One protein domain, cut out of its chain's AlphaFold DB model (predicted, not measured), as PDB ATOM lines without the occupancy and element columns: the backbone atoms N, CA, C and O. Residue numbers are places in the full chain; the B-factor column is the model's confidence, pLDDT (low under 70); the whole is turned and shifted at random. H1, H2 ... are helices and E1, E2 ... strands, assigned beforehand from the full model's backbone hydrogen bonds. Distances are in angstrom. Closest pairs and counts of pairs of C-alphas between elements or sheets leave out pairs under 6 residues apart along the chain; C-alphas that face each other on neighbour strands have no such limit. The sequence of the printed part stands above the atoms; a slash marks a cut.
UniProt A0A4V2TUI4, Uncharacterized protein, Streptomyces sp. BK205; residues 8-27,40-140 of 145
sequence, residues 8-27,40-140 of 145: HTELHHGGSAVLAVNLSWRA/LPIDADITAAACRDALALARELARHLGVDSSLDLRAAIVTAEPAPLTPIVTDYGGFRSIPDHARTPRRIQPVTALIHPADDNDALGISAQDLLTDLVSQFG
ATOM      1  N   HIS A   8     587.977 328.359 424.849       92.38
ATOM      2  CA  HIS A   8     586.883 329.196 425.324       92.38
ATOM      3  C   HIS A   8     585.650 328.350 425.560       92.38
ATOM      4  O   HIS A   8     585.281 327.540 424.710       92.38
ATOM      5  N   THR A   9     584.994 328.593 426.688       92.31
ATOM      6  CA  THR A   9     583.716 327.970 427.008       92.31
ATOM      7  C   THR A   9     582.705 329.049 427.348       92.31
ATOM      8  O   THR A   9     582.940 329.863 428.240       92.31
ATOM      9  N   GLU A  10     581.564 329.029 426.670       92.56
ATOM     10  CA  GLU A  10     580.425 329.891 426.967       92.56
ATOM     11  C   GLU A  10     579.240 329.036 427.408       92.56
ATOM     12  O   GLU A  10     578.932 328.016 426.795       92.56
ATOM     13  N   LEU A  11     578.575 329.458 428.482       89.31
ATOM     14  CA  LEU A  11     577.347 328.850 428.979       89.31
ATOM     15  C   LEU A  11     576.241 329.891 428.890       89.31
ATOM     16  O   LEU A  11     576.327 330.961 429.498       89.31
ATOM     17  N   HIS A  12     575.198 329.588 428.133       87.12
ATOM     18  CA  HIS A  12     574.079 330.493 427.949       87.12
ATOM     19  C   HIS A  12     572.934 330.119 428.886       87.12
ATOM     20  O   HIS A  12     572.660 328.950 429.149       87.12
ATOM     21  N   HIS A  13     572.194 331.133 429.338       81.56
ATOM     22  CA  HIS A  13     571.053 330.950 430.237       81.56
ATOM     23  C   HIS A  13     569.956 330.030 429.665       81.56
ATOM     24  O   HIS A  13     569.235 329.393 430.421       81.56
ATOM     25  N   GLY A  14     569.852 329.929 428.333       81.56
ATOM     26  CA  GLY A  14     568.912 329.039 427.647       81.56
ATOM     27  C   GLY A  14     569.310 327.559 427.633       81.56
ATOM     28  O   GLY A  14     568.640 326.776 426.970       81.56
ATOM     29  N   GLY A  15     570.394 327.176 428.314       80.12
ATOM     30  CA  GLY A  15     570.859 325.789 428.393       80.12
ATOM     31  C   GLY A  15     571.746 325.337 427.232       80.12
ATOM     32  O   GLY A  15     572.072 324.158 427.151       80.12
ATOM     33  N   SER A  16     572.164 326.251 426.350       86.12
ATOM     34  CA  SER A  16     573.196 325.969 425.349       86.12
ATOM     35  C   SER A  16     574.596 326.240 425.901       86.12
ATOM     36  O   SER A  16     574.800 327.141 426.716       86.12
ATOM     37  N   ALA A  17     575.568 325.472 425.417       90.25
ATOM     38  CA  ALA A  17     576.983 325.677 425.683       90.25
ATOM     39  C   ALA A  17     577.773 325.702 424.378       90.25
ATOM     40  O   ALA A  17     577.411 325.028 423.411       90.25
ATOM     41  N   VAL A  18     578.868 326.451 424.372       93.94
ATOM     42  CA  VAL A  18     579.841 326.476 423.281       93.94
ATOM     43  C   VAL A  18     581.208 326.162 423.862       93.94
ATOM     44  O   VAL A  18     581.610 326.781 424.841       93.94
ATOM     45  N   LEU A  19     581.918 325.222 423.239       95.44
ATOM     46  CA  LEU A  19     583.338 324.974 423.461       95.44
ATOM     47  C   LEU A  19     584.076 325.302 422.161       95.44
ATOM     48  O   LEU A  19     583.807 324.697 421.123       95.44
ATOM     49  N   ALA A  20     585.006 326.249 422.214       95.25
ATOM     50  CA  ALA A  20     585.876 326.600 421.102       95.25
ATOM     51  C   ALA A  20     587.328 326.296 421.478       95.25
ATOM     52  O   ALA A  20     587.818 326.754 422.505       95.25
ATOM     53  N   VAL A  21     588.016 325.525 420.635       94.56
ATOM     54  CA  VAL A  21     589.395 325.074 420.866       94.56
ATOM     55  C   VAL A  21     590.256 325.466 419.673       94.56
ATOM     56  O   VAL A  21     589.895 325.203 418.525       94.56
ATOM     57  N   ASN A  22     591.419 326.068 419.926       93.38
ATOM     58  CA  ASN A  22     592.401 326.326 418.877       93.38
ATOM     59  C   ASN A  22     593.099 325.023 418.445       93.38
ATOM     60  O   ASN A  22     594.094 324.611 419.038       93.38
ATOM     61  N   LEU A  23     592.602 324.412 417.366       92.94
ATOM     62  CA  LEU A  23     593.128 323.156 416.810       92.94
ATOM     63  C   LEU A  23     594.491 323.299 416.111       92.94
ATOM     64  O   LEU A  23     595.125 322.297 415.800       92.94
ATOM     65  N   SER A  24     594.938 324.530 415.846       89.75
ATOM     66  CA  SER A  24     596.246 324.799 415.229       89.75
ATOM     67  C   SER A  24     597.359 325.011 416.252       89.75
ATOM     68  O   SER A  24     598.543 325.046 415.901       89.75
ATOM     69  N   TRP A  25     596.996 325.160 417.529       81.06
ATOM     70  CA  TRP A  25     597.951 325.450 418.584       81.06
ATOM     71  C   TRP A  25     598.943 324.301 418.750       81.06
ATOM     72  O   TRP A  25     598.563 323.184 419.089       81.06
ATOM     73  N   ARG A  26     600.229 324.593 418.513       76.44
ATOM     74  CA  ARG A  26     601.336 323.620 418.571       76.44
ATOM     75  C   ARG A  26     601.098 322.340 417.762       76.44
ATOM     76  O   ARG A  26     601.767 321.339 418.019       76.44
ATOM     77  N   ALA A  27     600.215 322.398 416.763       78.88
ATOM     78  CA  ALA A  27     600.039 321.318 415.801       78.88
ATOM     79  C   ALA A  27     601.387 320.988 415.134       78.88
ATOM     80  O   ALA A  27     601.722 319.827 414.937       78.88
ATOM     81  N   LEU A  40     596.531 325.820 407.115       91.44
ATOM     82  CA  LEU A  40     596.342 325.910 408.560       91.44
ATOM     83  C   LEU A  40     596.411 324.494 409.156       91.44
ATOM     84  O   LEU A  40     595.572 323.662 408.795       91.44
ATOM     85  N   PRO A  41     597.376 324.195 410.040       93.00
ATOM     86  CA  PRO A  41     597.491 322.867 410.615       93.00
ATOM     87  C   PRO A  41     596.342 322.609 411.597       93.00
ATOM     88  O   PRO A  41     595.958 323.499 412.354       93.00
ATOM     89  N   ILE A  42     595.798 321.395 411.576       93.75
ATOM     90  CA  ILE A  42     594.708 320.930 412.439       93.75
ATOM     91  C   ILE A  42     595.186 319.671 413.152       93.75
ATOM     92  O   ILE A  42     595.358 318.629 412.529       93.75
ATOM     93  N   ASP A  43     595.424 319.777 414.451       93.62
ATOM     94  CA  ASP A  43     595.930 318.686 415.276       93.62
ATOM     95  C   ASP A  43     594.819 317.672 415.587       93.62
ATOM     96  O   ASP A  43     593.815 317.997 416.234       93.62
ATOM     97  N   ALA A  44     594.990 316.438 415.112       93.56
ATOM     98  CA  ALA A  44     594.018 315.367 415.299       93.56
ATOM     99  C   ALA A  44     593.852 314.977 416.778       93.56
ATOM    100  O   ALA A  44     592.731 314.696 417.195       93.56
ATOM    101  N   ASP A  45     594.916 315.038 417.586       92.19
ATOM    102  CA  ASP A  45     594.865 314.673 419.010       92.19
ATOM    103  C   ASP A  45     594.129 315.743 419.825       92.19
ATOM    104  O   ASP A  45     593.338 315.436 420.719       92.19
ATOM    105  N   ILE A  46     594.340 317.019 419.489       93.31
ATOM    106  CA  ILE A  46     593.590 318.124 420.100       93.31
ATOM    107  C   ILE A  46     592.123 318.077 419.668       93.31
ATOM    108  O   ILE A  46     591.236 318.315 420.484       93.31
ATOM    109  N   THR A  47     591.851 317.720 418.409       95.06
ATOM    110  CA  THR A  47     590.480 317.515 417.913       95.06
ATOM    111  C   THR A  47     589.785 316.386 418.681       95.06
ATOM    112  O   THR A  47     588.646 316.545 419.116       95.06
ATOM    113  N   ALA A  48     590.489 315.277 418.916       95.06
ATOM    114  CA  ALA A  48     590.057 314.154 419.744       95.06
ATOM    115  C   ALA A  48     589.700 314.581 421.177       95.06
ATOM    116  O   ALA A  48     588.598 314.304 421.658       95.06
ATOM    117  N   ALA A  49     590.609 315.291 421.847       94.44
ATOM    118  CA  ALA A  49     590.375 315.809 423.192       94.44
ATOM    119  C   ALA A  49     589.158 316.748 423.232       94.44
ATOM    120  O   ALA A  49     588.270 316.566 424.059       94.44
ATOM    121  N   ALA A  50     589.053 317.672 422.271       95.12
ATOM    122  CA  ALA A  50     587.927 318.596 422.169       95.12
ATOM    123  C   ALA A  50     586.581 317.877 421.974       95.12
ATOM    124  O   ALA A  50     585.578 318.306 422.540       95.12
ATOM    125  N   CYS A  51     586.544 316.774 421.214       96.06
ATOM    126  CA  CYS A  51     585.331 315.963 421.057       96.06
ATOM    127  C   CYS A  51     584.879 315.369 422.397       96.06
ATOM    128  O   CYS A  51     583.714 315.514 422.766       96.06
ATOM    129  N   ARG A  52     585.801 314.753 423.150       95.56
ATOM    130  CA  ARG A  52     585.514 314.216 424.493       95.56
ATOM    131  C   ARG A  52     585.032 315.305 425.448       95.56
ATOM    132  O   ARG A  52     584.021 315.116 426.120       95.56
ATOM    133  N   ASP A  53     585.728 316.437 425.479       95.00
ATOM    134  CA  ASP A  53     585.422 317.542 426.388       95.00
ATOM    135  C   ASP A  53     584.056 318.163 426.080       95.00
ATOM    136  O   ASP A  53     583.277 318.418 426.999       95.00
ATOM    137  N   ALA A  54     583.723 318.358 424.800       94.69
ATOM    138  CA  ALA A  54     582.431 318.907 424.392       94.69
ATOM    139  C   ALA A  54     581.266 317.991 424.803       94.69
ATOM    140  O   ALA A  54     580.258 318.465 425.329       94.69
ATOM    141  N   LEU A  55     581.420 316.681 424.603       95.19
ATOM    142  CA  LEU A  55     580.432 315.671 424.985       95.19
ATOM    143  C   LEU A  55     580.249 315.590 426.503       95.19
ATOM    144  O   LEU A  55     579.118 315.605 426.991       95.19
ATOM    145  N   ALA A  56     581.352 315.559 427.253       94.00
ATOM    146  CA  ALA A  56     581.319 315.555 428.711       94.00
ATOM    147  C   ALA A  56     580.656 316.825 429.255       94.00
ATOM    148  O   ALA A  56     579.751 316.740 430.085       94.00
ATOM    149  N   LEU A  57     581.045 317.996 428.744       92.62
ATOM    150  CA  LEU A  57     580.464 319.274 429.143       92.62
ATOM    151  C   LEU A  57     578.959 319.322 428.864       92.62
ATOM    152  O   LEU A  57     578.190 319.710 429.742       92.62
ATOM    153  N   ALA A  58     578.531 318.909 427.667       92.69
ATOM    154  CA  ALA A  58     577.122 318.895 427.294       92.69
ATOM    155  C   ALA A  58     576.303 317.955 428.193       92.69
ATOM    156  O   ALA A  58     575.246 318.353 428.690       92.69
ATOM    157  N   ARG A  59     576.808 316.744 428.472       93.56
ATOM    158  CA  ARG A  59     576.142 315.784 429.367       93.56
ATOM    159  C   ARG A  59     575.994 316.339 430.781       93.56
ATOM    160  O   ARG A  59     574.904 316.279 431.351       93.56
ATOM    161  N   GLU A  60     577.070 316.874 431.355       92.12
ATOM    162  CA  GLU A  60     577.035 317.391 432.726       92.12
ATOM    163  C   GLU A  60     576.167 318.648 432.842       92.12
ATOM    164  O   GLU A  60     575.429 318.794 433.818       92.12
ATOM    165  N   LEU A  61     576.165 319.517 431.826       90.00
ATOM    166  CA  LEU A  61     575.250 320.654 431.781       90.00
ATOM    167  C   LEU A  61     573.788 320.193 431.757       90.00
ATOM    168  O   LEU A  61     572.974 320.701 432.525       90.00
ATOM    169  N   ALA A  62     573.443 319.212 430.926       91.19
ATOM    170  CA  ALA A  62     572.076 318.703 430.870       91.19
ATOM    171  C   ALA A  62     571.629 318.037 432.168       91.19
ATOM    172  O   ALA A  62     570.514 318.285 432.625       91.19
ATOM    173  N   ARG A  63     572.508 317.260 432.809       91.75
ATOM    174  CA  ARG A  63     572.251 316.709 434.146       91.75
ATOM    175  C   ARG A  63     572.005 317.807 435.169       91.75
ATOM    176  O   ARG A  63     571.062 317.711 435.949       91.75
ATOM    177  N   HIS A  64     572.825 318.853 435.151       91.25
ATOM    178  CA  HIS A  64     572.673 319.992 436.049       91.25
ATOM    179  C   HIS A  64     571.336 320.718 435.849       91.25
ATOM    180  O   HIS A  64     570.691 321.103 436.821       91.25
ATOM    181  N   LEU A  65     570.903 320.868 434.597       90.06
ATOM    182  CA  LEU A  65     569.640 321.510 434.238       90.06
ATOM    183  C   LEU A  65     568.415 320.596 434.406       90.06
ATOM    184  O   LEU A  65     567.292 321.055 434.211       90.06
ATOM    185  N   GLY A  66     568.608 319.324 434.768       90.75
ATOM    186  CA  GLY A  66     567.524 318.352 434.898       90.75
ATOM    187  C   GLY A  66     566.848 318.012 433.568       90.75
ATOM    188  O   GLY A  66     565.672 317.658 433.563       90.75
ATOM    189  N   VAL A  67     567.568 318.143 432.449       88.19
ATOM    190  CA  VAL A  67     567.080 317.738 431.127       88.19
ATOM    191  C   VAL A  67     566.971 316.214 431.099       88.19
ATOM    192  O   VAL A  67     567.917 315.513 431.456       88.19
ATOM    193  N   ASP A  68     565.817 315.707 430.675       87.00
ATOM    194  CA  ASP A  68     565.512 314.276 430.561       87.00
ATOM    195  C   ASP A  68     565.464 313.780 429.106       87.00
ATOM    196  O   ASP A  68     565.258 312.594 428.861       87.00
ATOM    197  N   SER A  69     565.693 314.677 428.142       86.62
ATOM    198  CA  SER A  69     565.734 314.391 426.709       86.62
ATOM    199  C   SER A  69     567.155 314.387 426.144       86.62
ATOM    200  O   SER A  69     568.087 314.935 426.735       86.62
ATOM    201  N   SER A  70     567.313 313.843 424.936       89.75
ATOM    202  CA  SER A  70     568.559 313.960 424.175       89.75
ATOM    203  C   SER A  70     568.907 315.414 423.837       89.75
ATOM    204  O   SER A  70     568.029 316.240 423.580       89.75
ATOM    205  N   LEU A  71     570.205 315.694 423.790       90.44
ATOM    206  CA  LEU A  71     570.809 316.942 423.336       90.44
ATOM    207  C   LEU A  71     571.399 316.739 421.943       90.44
ATOM    208  O   LEU A  71     572.004 315.699 421.680       90.44
ATOM    209  N   ASP A  72     571.285 317.756 421.094       92.75
ATOM    210  CA  ASP A  72     572.013 317.824 419.829       92.75
ATOM    211  C   ASP A  72     573.322 318.590 420.037       92.75
ATOM    212  O   ASP A  72     573.325 319.762 420.424       92.75
ATOM    213  N   LEU A  73     574.444 317.919 419.795       94.69
ATOM    214  CA  LEU A  73     575.762 318.531 419.748       94.69
ATOM    215  C   LEU A  73     576.137 318.743 418.290       94.69
ATOM    216  O   LEU A  73     576.164 317.798 417.508       94.69
ATOM    217  N   ARG A  74     576.516 319.971 417.939       96.69
ATOM    218  CA  ARG A  74     577.031 320.321 416.613       96.69
ATOM    219  C   ARG A  74     578.500 320.718 416.709       96.69
ATOM    220  O   ARG A  74     578.818 321.738 417.313       96.69
ATOM    221  N   ALA A  75     579.380 319.967 416.054       97.12
ATOM    222  CA  ALA A  75     580.800 320.289 415.957       97.12
ATOM    223  C   ALA A  75     581.137 320.876 414.581       97.12
ATOM    224  O   ALA A  75     580.660 320.404 413.547       97.12
ATOM    225  N   ALA A  76     581.973 321.913 414.555       96.38
ATOM    226  CA  ALA A  76     582.431 322.544 413.324       96.38
ATOM    227  C   ALA A  76     583.872 323.039 413.469       96.38
ATOM    228  O   ALA A  76     584.241 323.602 414.496       96.38
ATOM    229  N   ILE A  77     584.659 322.890 412.402       95.00
ATOM    230  CA  ILE A  77     585.974 323.524 412.277       95.00
ATOM    231  C   ILE A  77     585.786 324.802 411.464       95.00
ATOM    232  O   ILE A  77     585.370 324.758 410.303       95.00
ATOM    233  N   VAL A  78     586.067 325.941 412.092       92.81
ATOM    234  CA  VAL A  78     585.901 327.275 411.507       92.81
ATOM    235  C   VAL A  78     587.241 327.996 411.441       92.81
ATOM    236  O   VAL A  78     588.090 327.833 412.314       92.81
ATOM    237  N   THR A  79     587.427 328.810 410.407       90.69
ATOM    238  CA  THR A  79     588.605 329.666 410.244       90.69
ATOM    239  C   THR A  79     588.180 331.090 409.932       90.69
ATOM    240  O   THR A  79     587.136 331.314 409.320       90.69
ATOM    241  N   ALA A  80     589.000 332.061 410.340       87.06
ATOM    242  CA  ALA A  80     588.756 333.468 410.030       87.06
ATOM    243  C   ALA A  80     588.842 333.745 408.519       87.06
ATOM    244  O   ALA A  80     588.049 334.511 407.980       87.06
ATOM    245  N   GLU A  81     589.777 333.078 407.832       85.12
ATOM    246  CA  GLU A  81     589.988 333.209 406.391       85.12
ATOM    247  C   GLU A  81     589.920 331.840 405.685       85.12
ATOM    248  O   GLU A  81     590.306 330.824 406.279       85.12
ATOM    249  N   PRO A  82     589.457 331.775 404.418       83.38
ATOM    250  CA  PRO A  82     589.427 330.538 403.630       83.38
ATOM    251  C   PRO A  82     590.823 329.991 403.263       83.38
ATOM    252  O   PRO A  82     591.297 330.148 402.133       83.38
ATOM    253  N   ALA A  83     591.468 329.285 404.191       88.88
ATOM    254  CA  ALA A  83     592.738 328.586 403.978       88.88
ATOM    255  C   ALA A  83     592.536 327.063 403.839       88.88
ATOM    256  O   ALA A  83     591.589 326.519 404.411       88.88
ATOM    257  N   PRO A  84     593.399 326.347 403.089       93.62
ATOM    258  CA  PRO A  84     593.460 324.890 403.173       93.62
ATOM    259  C   PRO A  84     593.735 324.457 404.613       93.62
ATOM    260  O   PRO A  84     594.567 325.061 405.285       93.62
ATOM    261  N   LEU A  85     593.046 323.421 405.071       94.56
ATOM    262  CA  LEU A  85     593.225 322.834 406.392       94.56
ATOM    263  C   LEU A  85     594.082 321.582 406.252       94.56
ATOM    264  O   LEU A  85     593.728 320.683 405.490       94.56
ATOM    265  N   THR A  86     595.202 321.517 406.960       95.31
ATOM    266  CA  THR A  86     596.150 320.405 406.863       95.31
ATOM    267  C   THR A  86     596.098 319.583 408.142       95.31
ATOM    268  O   THR A  86     596.465 320.105 409.193       95.31
ATOM    269  N   PRO A  87     595.650 318.319 408.103       94.81
ATOM    270  CA  PRO A  87     595.601 317.512 409.308       94.81
ATOM    271  C   PRO A  87     597.022 317.142 409.735       94.81
ATOM    272  O   PRO A  87     597.834 316.712 408.914       94.81
ATOM    273  N   ILE A  88     597.297 317.292 411.024       93.38
ATOM    274  CA  ILE A  88     598.501 316.784 411.661       93.38
ATOM    275  C   ILE A  88     598.099 315.610 412.539       93.38
ATOM    276  O   ILE A  88     597.242 315.748 413.413       93.38
ATOM    277  N   VAL A  89     598.731 314.466 412.308       92.12
ATOM    278  CA  VAL A  89     598.567 313.271 413.136       92.12
ATOM    279  C   VAL A  89     599.826 313.031 413.952       92.12
ATOM    280  O   VAL A  89     600.905 313.532 413.625       92.12
ATOM    281  N   THR A  90     599.682 312.258 415.020       89.38
ATOM    282  CA  THR A  90     600.815 311.732 415.773       89.38
ATOM    283  C   THR A  90     601.039 310.279 415.371       89.38
ATOM    284  O   THR A  90     600.221 309.410 415.664       89.38
ATOM    285  N   ASP A  91     602.153 310.018 414.692       83.19
ATOM    286  CA  ASP A  91     602.537 308.683 414.247       83.19
ATOM    287  C   ASP A  91     603.060 307.816 415.397       83.19
ATOM    288  O   ASP A  91     603.398 308.280 416.495       83.19
ATOM    289  N   TYR A  92     603.199 306.521 415.107       72.75
ATOM    290  CA  TYR A  92     603.829 305.554 415.996       72.75
ATOM    291  C   TYR A  92     605.262 306.000 416.347       72.75
ATOM    292  O   TYR A  92     606.163 305.972 415.512       72.75
ATOM    293  N   GLY A  93     605.462 306.446 417.590       74.75
ATOM    294  CA  GLY A  93     606.714 307.055 418.060       74.75
ATOM    295  C   GLY A  93     606.569 308.489 418.580       74.75
ATOM    296  O   GLY A  93     607.532 309.033 419.116       74.75
ATOM    297  N   GLY A  94     605.378 309.091 418.480       79.44
ATOM    298  CA  GLY A  94     605.106 310.431 419.010       79.44
ATOM    299  C   GLY A  94     605.556 311.569 418.089       79.44
ATOM    300  O   GLY A  94     605.628 312.722 418.526       79.44
ATOM    301  N   PHE A  95     605.886 311.249 416.835       83.31
ATOM    302  CA  PHE A  95     606.269 312.220 415.816       83.31
ATOM    303  C   PHE A  95     605.027 312.792 415.138       83.31
ATOM    304  O   PHE A  95     604.090 312.060 414.836       83.31
ATOM    305  N   ARG A  96     605.028 314.104 414.903       88.19
ATOM    306  CA  ARG A  96     603.959 314.789 414.175       88.19
ATOM    307  C   ARG A  96     604.204 314.647 412.675       88.19
ATOM    308  O   ARG A  96     605.318 314.905 412.223       88.19
ATOM    309  N   SER A  97     603.185 314.290 411.906       89.88
ATOM    310  CA  SER A  97     603.288 314.174 410.448       89.88
ATOM    311  C   SER A  97     601.997 314.593 409.746       89.88
ATOM    312  O   SER A  97     600.946 314.767 410.369       89.88
ATOM    313  N   ILE A  98     602.089 314.779 408.429       91.81
ATOM    314  CA  ILE A  98     600.937 314.933 407.536       91.81
ATOM    315  C   ILE A  98     600.819 313.613 406.769       91.81
ATOM    316  O   ILE A  98     601.761 313.279 406.049       91.81
ATOM    317  N   PRO A  99     599.710 312.863 406.875       90.88
ATOM    318  CA  PRO A  99     599.568 311.624 406.119       90.88
ATOM    319  C   PRO A  99     599.610 311.887 404.609       90.88
ATOM    320  O   PRO A  99     598.894 312.757 404.120       90.88
ATOM    321  N   ASP A 100     600.374 311.095 403.849       90.50
ATOM    322  CA  ASP A 100     600.550 311.289 402.394       90.50
ATOM    323  C   ASP A 100     599.230 311.262 401.598       90.50
ATOM    324  O   ASP A 100     599.112 311.855 400.527       90.50
ATOM    325  N   HIS A 101     598.224 310.560 402.123       91.00
ATOM    326  CA  HIS A 101     596.895 310.420 401.526       91.00
ATOM    327  C   HIS A 101     595.880 311.449 402.056       91.00
ATOM    328  O   HIS A 101     594.714 311.424 401.650       91.00
ATOM    329  N   ALA A 102     596.289 312.332 402.972       94.56
ATOM    330  CA  ALA A 102     595.403 313.314 403.571       94.56
ATOM    331  C   ALA A 102     594.940 314.356 402.546       94.56
ATOM    332  O   ALA A 102     595.715 314.948 401.793       94.56
ATOM    333  N   ARG A 103     593.641 314.636 402.566       95.25
ATOM    334  CA  ARG A 103     593.031 315.758 401.855       95.25
ATOM    335  C   ARG A 103     593.245 317.044 402.645       95.25
ATOM    336  O   ARG A 103     593.236 317.035 403.872       95.25
ATOM    337  N   THR A 104     593.331 318.164 401.929       94.69
ATOM    338  CA  THR A 104     593.462 319.510 402.512       94.69
ATOM    339  C   THR A 104     592.252 320.397 402.182       94.69
ATOM    340  O   THR A 104     592.353 321.363 401.416       94.69
ATOM    341  N   PRO A 105     591.048 320.059 402.691       94.88
ATOM    342  CA  PRO A 105     589.841 320.816 402.387       94.88
ATOM    343  C   PRO A 105     589.949 322.253 402.909       94.88
ATOM    344  O   PRO A 105     590.562 322.516 403.936       94.88
ATOM    345  N   ARG A 106     589.303 323.201 402.225       94.19
ATOM    346  CA  ARG A 106     589.176 324.593 402.711       94.19
ATOM    347  C   ARG A 106     588.012 324.791 403.681       94.19
ATOM    348  O   ARG A 106     587.867 325.858 404.263       94.19
ATOM    349  N   ARG A 107     587.127 323.796 403.782       92.88
ATOM    350  CA  ARG A 107     585.944 323.812 404.640       92.88
ATOM    351  C   ARG A 107     585.602 322.393 405.067       92.88
ATOM    352  O   ARG A 107     585.546 321.501 404.225       92.88
ATOM    353  N   ILE A 108     585.319 322.238 406.351       94.25
ATOM    354  CA  ILE A 108     584.769 321.022 406.945       94.25
ATOM    355  C   ILE A 108     583.262 321.226 407.095       94.25
ATOM    356  O   ILE A 108     582.803 322.295 407.512       94.25
ATOM    357  N   GLN A 109     582.482 320.233 406.684       96.31
ATOM    358  CA  GLN A 109     581.055 320.201 406.955       96.31
ATOM    359  C   GLN A 109     580.849 319.950 408.447       96.31
ATOM    360  O   GLN A 109     581.482 319.048 408.998       96.31
ATOM    361  N   PRO A 110     579.986 320.735 409.110       97.31
ATOM    362  CA  PRO A 110     579.629 320.473 410.491       97.31
ATOM    363  C   PRO A 110     579.036 319.077 410.646       97.31
ATOM    364  O   PRO A 110     578.278 318.628 409.785       97.31
ATOM    365  N   VAL A 111     579.359 318.436 411.759       97.44
ATOM    366  CA  VAL A 111     578.864 317.108 412.121       97.44
ATOM    367  C   VAL A 111     578.037 317.218 413.393       97.44
ATOM    368  O   VAL A 111     578.150 318.203 414.133       97.44
ATOM    369  N   THR A 112     577.181 316.234 413.625       96.44
ATOM    370  CA  THR A 112     576.249 316.235 414.751       96.44
ATOM    371  C   THR A 112     576.332 314.929 415.515       96.44
ATOM    372  O   THR A 112     576.420 313.871 414.898       96.44
ATOM    373  N   ALA A 113     576.237 315.001 416.836       94.75
ATOM    374  CA  ALA A 113     576.092 313.847 417.709       94.75
ATOM    375  C   ALA A 113     574.909 314.063 418.652       94.75
ATOM    376  O   ALA A 113     574.663 315.180 419.109       94.75
ATOM    377  N   LEU A 114     574.198 312.982 418.963       93.56
ATOM    378  CA  LEU A 114     573.159 312.987 419.983       93.56
ATOM    379  C   LEU A 114     573.735 312.470 421.293       93.56
ATOM    380  O   LEU A 114     574.466 311.483 421.302       93.56
ATOM    381  N   ILE A 115     573.374 313.131 422.387       93.19
ATOM    382  CA  ILE A 115     573.824 312.782 423.735       93.19
ATOM    383  C   ILE A 115     572.599 312.621 424.609       93.19
ATOM    384  O   ILE A 115     571.739 313.504 424.622       93.19
ATOM    385  N   HIS A 116     572.522 311.543 425.375       92.81
ATOM    386  CA  HIS A 116     571.521 311.401 426.414       92.81
ATOM    387  C   HIS A 116     572.126 311.728 427.793       92.81
ATOM    388  O   HIS A 116     573.205 311.245 428.135       92.81
ATOM    389  N   PRO A 117     571.434 312.484 428.664       92.31
ATOM    390  CA  PRO A 117     571.922 312.783 430.020       92.31
ATOM    391  C   PRO A 117     572.129 311.532 430.895       92.31
ATOM    392  O   PRO A 117     572.855 311.561 431.893       92.31
ATOM    393  N   ALA A 118     571.484 310.425 430.521       93.19
ATOM    394  CA  ALA A 118     571.627 309.120 431.166       93.19
ATOM    395  C   ALA A 118     572.778 308.263 430.609       93.19
ATOM    396  O   ALA A 118     573.038 307.210 431.186       93.19
ATOM    397  N   ASP A 119     573.460 308.700 429.545       93.25
ATOM    398  CA  ASP A 119     574.576 307.954 428.966       93.25
ATOM    399  C   ASP A 119     575.695 307.781 429.997       93.25
ATOM    400  O   ASP A 119     576.111 308.724 430.688       93.25
ATOM    401  N   ASP A 120     576.185 306.550 430.103       93.88
ATOM    402  CA  ASP A 120     577.369 306.246 430.890       93.88
ATOM    403  C   ASP A 120     578.643 306.719 430.169       93.88
ATOM    404  O   ASP A 120     578.612 307.360 429.114       93.88
ATOM    405  N   ASN A 121     579.798 306.485 430.790       92.62
ATOM    406  CA  ASN A 121     581.069 306.930 430.223       92.62
ATOM    407  C   ASN A 121     581.469 306.141 428.968       92.62
ATOM    408  O   ASN A 121     582.176 306.697 428.129       92.62
ATOM    409  N   ASP A 122     581.019 304.893 428.827       94.75
ATOM    410  CA  ASP A 122     581.353 304.055 427.677       94.75
ATOM    411  C   ASP A 122     580.551 304.509 426.452       94.75
ATOM    412  O   ASP A 122     581.128 304.743 425.390       94.75
ATOM    413  N   ALA A 123     579.247 304.743 426.623       94.94
ATOM    414  CA  ALA A 123     578.387 305.344 425.609       94.94
ATOM    415  C   ALA A 123     578.915 306.719 425.172       94.94
ATOM    416  O   ALA A 123     579.052 306.977 423.977       94.94
ATOM    417  N   LEU A 124     579.317 307.566 426.128       94.50
ATOM    418  CA  LEU A 124     579.906 308.870 425.824       94.50
ATOM    419  C   LEU A 124     581.231 308.744 425.055       94.50
ATOM    420  O   LEU A 124     581.507 309.537 424.154       94.50
ATOM    421  N   GLY A 125     582.050 307.744 425.394       95.00
ATOM    422  CA  GLY A 125     583.293 307.437 424.690       95.00
ATOM    423  C   GLY A 125     583.061 307.019 423.238       95.00
ATOM    424  O   GLY A 125     583.774 307.488 422.352       95.00
ATOM    425  N   ILE A 126     582.036 306.201 422.986       95.75
ATOM    426  CA  ILE A 126     581.618 305.807 421.633       95.75
ATOM    427  C   ILE A 126     581.146 307.033 420.851       95.75
ATOM    428  O   ILE A 126     581.664 307.291 419.769       95.75
ATOM    429  N   SER A 127     580.257 307.855 421.419       96.25
ATOM    430  CA  SER A 127     579.794 309.084 420.761       96.25
ATOM    431  C   SER A 127     580.941 310.050 420.451       96.25
ATOM    432  O   SER A 127     580.923 310.718 419.419       96.25
ATOM    433  N   ALA A 128     581.963 310.116 421.311       96.38
ATOM    434  CA  ALA A 128     583.153 310.927 421.067       96.38
ATOM    435  C   ALA A 128     583.991 310.383 419.913       96.38
ATOM    436  O   ALA A 128     584.493 311.164 419.103       96.38
ATOM    437  N   GLN A 129     584.127 309.060 419.827       96.75
ATOM    438  CA  GLN A 129     584.843 308.410 418.739       96.75
ATOM    439  C   GLN A 129     584.105 308.598 417.411       96.75
ATOM    440  O   GLN A 129     584.750 308.891 416.405       96.75
ATOM    441  N   ASP A 130     582.779 308.485 417.401       96.62
ATOM    442  CA  ASP A 130     581.952 308.707 416.213       96.62
ATOM    443  C   ASP A 130     582.052 310.165 415.746       96.62
ATOM    444  O   ASP A 130     582.380 310.423 414.588       96.62
ATOM    445  N   LEU A 131     581.906 311.125 416.668       96.94
ATOM    446  CA  LEU A 131     582.047 312.553 416.374       96.94
ATOM    447  C   LEU A 131     583.430 312.891 415.795       96.94
ATOM    448  O   LEU A 131     583.539 313.628 414.811       96.94
ATOM    449  N   LEU A 132     584.493 312.334 416.387       97.06
ATOM    450  CA  LEU A 132     585.852 312.480 415.876       97.06
ATOM    451  C   LEU A 132     585.972 311.880 414.475       97.06
ATOM    452  O   LEU A 132     586.521 312.527 413.585       97.06
ATOM    453  N   THR A 133     585.452 310.669 414.272       97.12
ATOM    454  CA  THR A 133     585.493 309.950 412.989       97.12
ATOM    455  C   THR A 133     584.815 310.762 411.887       97.12
ATOM    456  O   THR A 133     585.387 310.938 410.806       97.12
ATOM    457  N   ASP A 134     583.651 311.341 412.166       97.00
ATOM    458  CA  ASP A 134     582.910 312.172 411.218       97.00
ATOM    459  C   ASP A 134     583.658 313.469 410.861       97.00
ATOM    460  O   ASP A 134     583.613 313.925 409.713       97.00
ATOM    461  N   LEU A 135     584.400 314.056 411.805       96.88
ATOM    462  CA  LEU A 135     585.267 315.207 411.531       96.88
ATOM    463  C   LEU A 135     586.489 314.813 410.693       96.88
ATOM    464  O   LEU A 135     586.761 315.429 409.658       96.88
ATOM    465  N   VAL A 136     587.241 313.798 411.124       96.31
ATOM    466  CA  VAL A 136     588.548 313.473 410.530       96.31
ATOM    467  C   VAL A 136     588.432 312.745 409.192       96.31
ATOM    468  O   VAL A 136     589.276 312.929 408.314       96.31
ATOM    469  N   SER A 137     587.341 312.009 408.963       96.50
ATOM    470  CA  SER A 137     587.068 311.352 407.676       96.50
ATOM    471  C   SER A 137     586.977 312.351 406.517       96.50
ATOM    472  O   SER A 137     587.305 312.028 405.372       96.50
ATOM    473  N   GLN A 138     586.629 313.612 406.786       97.06
ATOM    474  CA  GLN A 138     586.604 314.674 405.778       97.06
ATOM    475  C   GLN A 138     588.011 315.044 405.289       97.06
ATOM    476  O   GLN A 138     588.194 315.360 404.110       97.06
ATOM    477  N   PHE A 139     589.031 314.855 406.122       96.50
ATOM    478  CA  PHE A 139     590.436 314.904 405.719       96.50
ATOM    479  C   PHE A 139     590.918 313.610 405.044       96.50
ATOM    480  O   PHE A 139     592.030 313.567 404.537       96.50
ATOM    481  N   GLY A 140     590.092 312.565 404.976       96.06
ATOM    482  CA  GLY A 140     590.475 311.272 404.404       96.06
ATOM    483  C   GLY A 140     591.400 310.455 405.307       96.06
ATOM    484  O   GLY A 140     592.072 309.565 404.802       96.06
TER     485      GLY A 140
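What this domain is: This is residues 8 to 27 and 40 to 140 of the 145 residues of an uncharacterized protein of Streptomyces sp. BK205 (UniProt A0A4V2TUI4). Two antiparallel strand pairs, E4 with E6 and the hairpin of E1 and E2, make a broken wall, and the two helices H1 and H2 cross each other over one side of it, H1 next to E2 and H2 next to E6. The parallel pair E3 and E5 stands at one end of this body, where H1 begins and H2 ends. The printed part has 121 residues, with two named helices and six named strands in the order E1 E2 E3 H1 E4 E5 E6 H2; the class is mixed, helices and strands, and each of the three sheets has two strands. The whole is compact, with a radius of gyration of the C-alphas of 15.2 A, and its C-alphas span 46 by 32 by 22 A.

Where its parts are: E4 is residues 71 to 75 and E6 is residues 111 to 115. H1, residues 44 to 64, is the longest helix, 30.1 A from its first C-alpha at (594.018, 315.367, 415.299) to its last at (572.673, 319.992, 436.049). H2, residues 121 to 139, is 27.4 A long and ends with C-alpha 139 at (590.436, 314.904, 405.719). E1, residues 8 to 11, begins with C-alpha 8 at (586.883, 329.196, 425.324), and E2 is residues 17 to 21. E3 is residues 40 to 43. E5, residues 85 to 90, is the longest strand, 16.4 A from first to last C-alpha.

How they stand to each other: E4 and E6 are antiparallel neighbours, with 152 degrees between their directions; N 73 and O 113 are 2.8 A apart and N 113 and O 73 are 2.9 A apart, both within hydrogen-bond range. The closest C-alphas of E6 and H2 are those of Ala 113 and Leu 131, 6.2 A apart. The closest C-alphas of H1 and E4 are those of Leu 55 and Leu 73, 7.6 A apart. H1 and H2 touch, with the C-alphas of Arg 52 and Ala 128 closest at 5.3 A, and run opposite ways at a steep tilt of 42 degrees. E2 has its closest C-alpha pair with H1 at Leu 19 and Ala 54, 6.2 A. E2 and E4 are near each other, with 6 pairs of C-alphas within 10 A. The hairpin of E1 and E2 is antiparallel at 178 degrees, with N 10 and O 18 within hydrogen-bond range at 2.9 A. E1 and H1 are apart. E3 and E5 are parallel at 32 degrees, with N 42 and O 86 within hydrogen-bond range at 2.8 A. The closest C-alphas of H1 and E5 are those of Ala 44 and Val 89, 5.5 A apart, and those of E5 and H2 are Pro 87 and Phe 139, 6.8 A apart. Residues 89 to 90 of E5 also pair with residues 96 to 97, antiparallel. In H1 every O i to N i+4 pair is within hydrogen-bond range; in H2 13 of 15 are.

The domain as a whole: The two C-alphas farthest apart are those of Gly 66 and Asp 100, 46.9 A. Residues 28 to 39 are not printed, and C-alphas 27 and 40 are 9.3 A apart across this cut, which lies in the link from E2 to E3. The link from E5 to E6 is long, and its residues 91 to 110 hold no named element. The links from E1 to E2, E3 to H1 and E6 to H2 are tight. The mean pLDDT of the printed part is 92.0, and no printed residue is under 70.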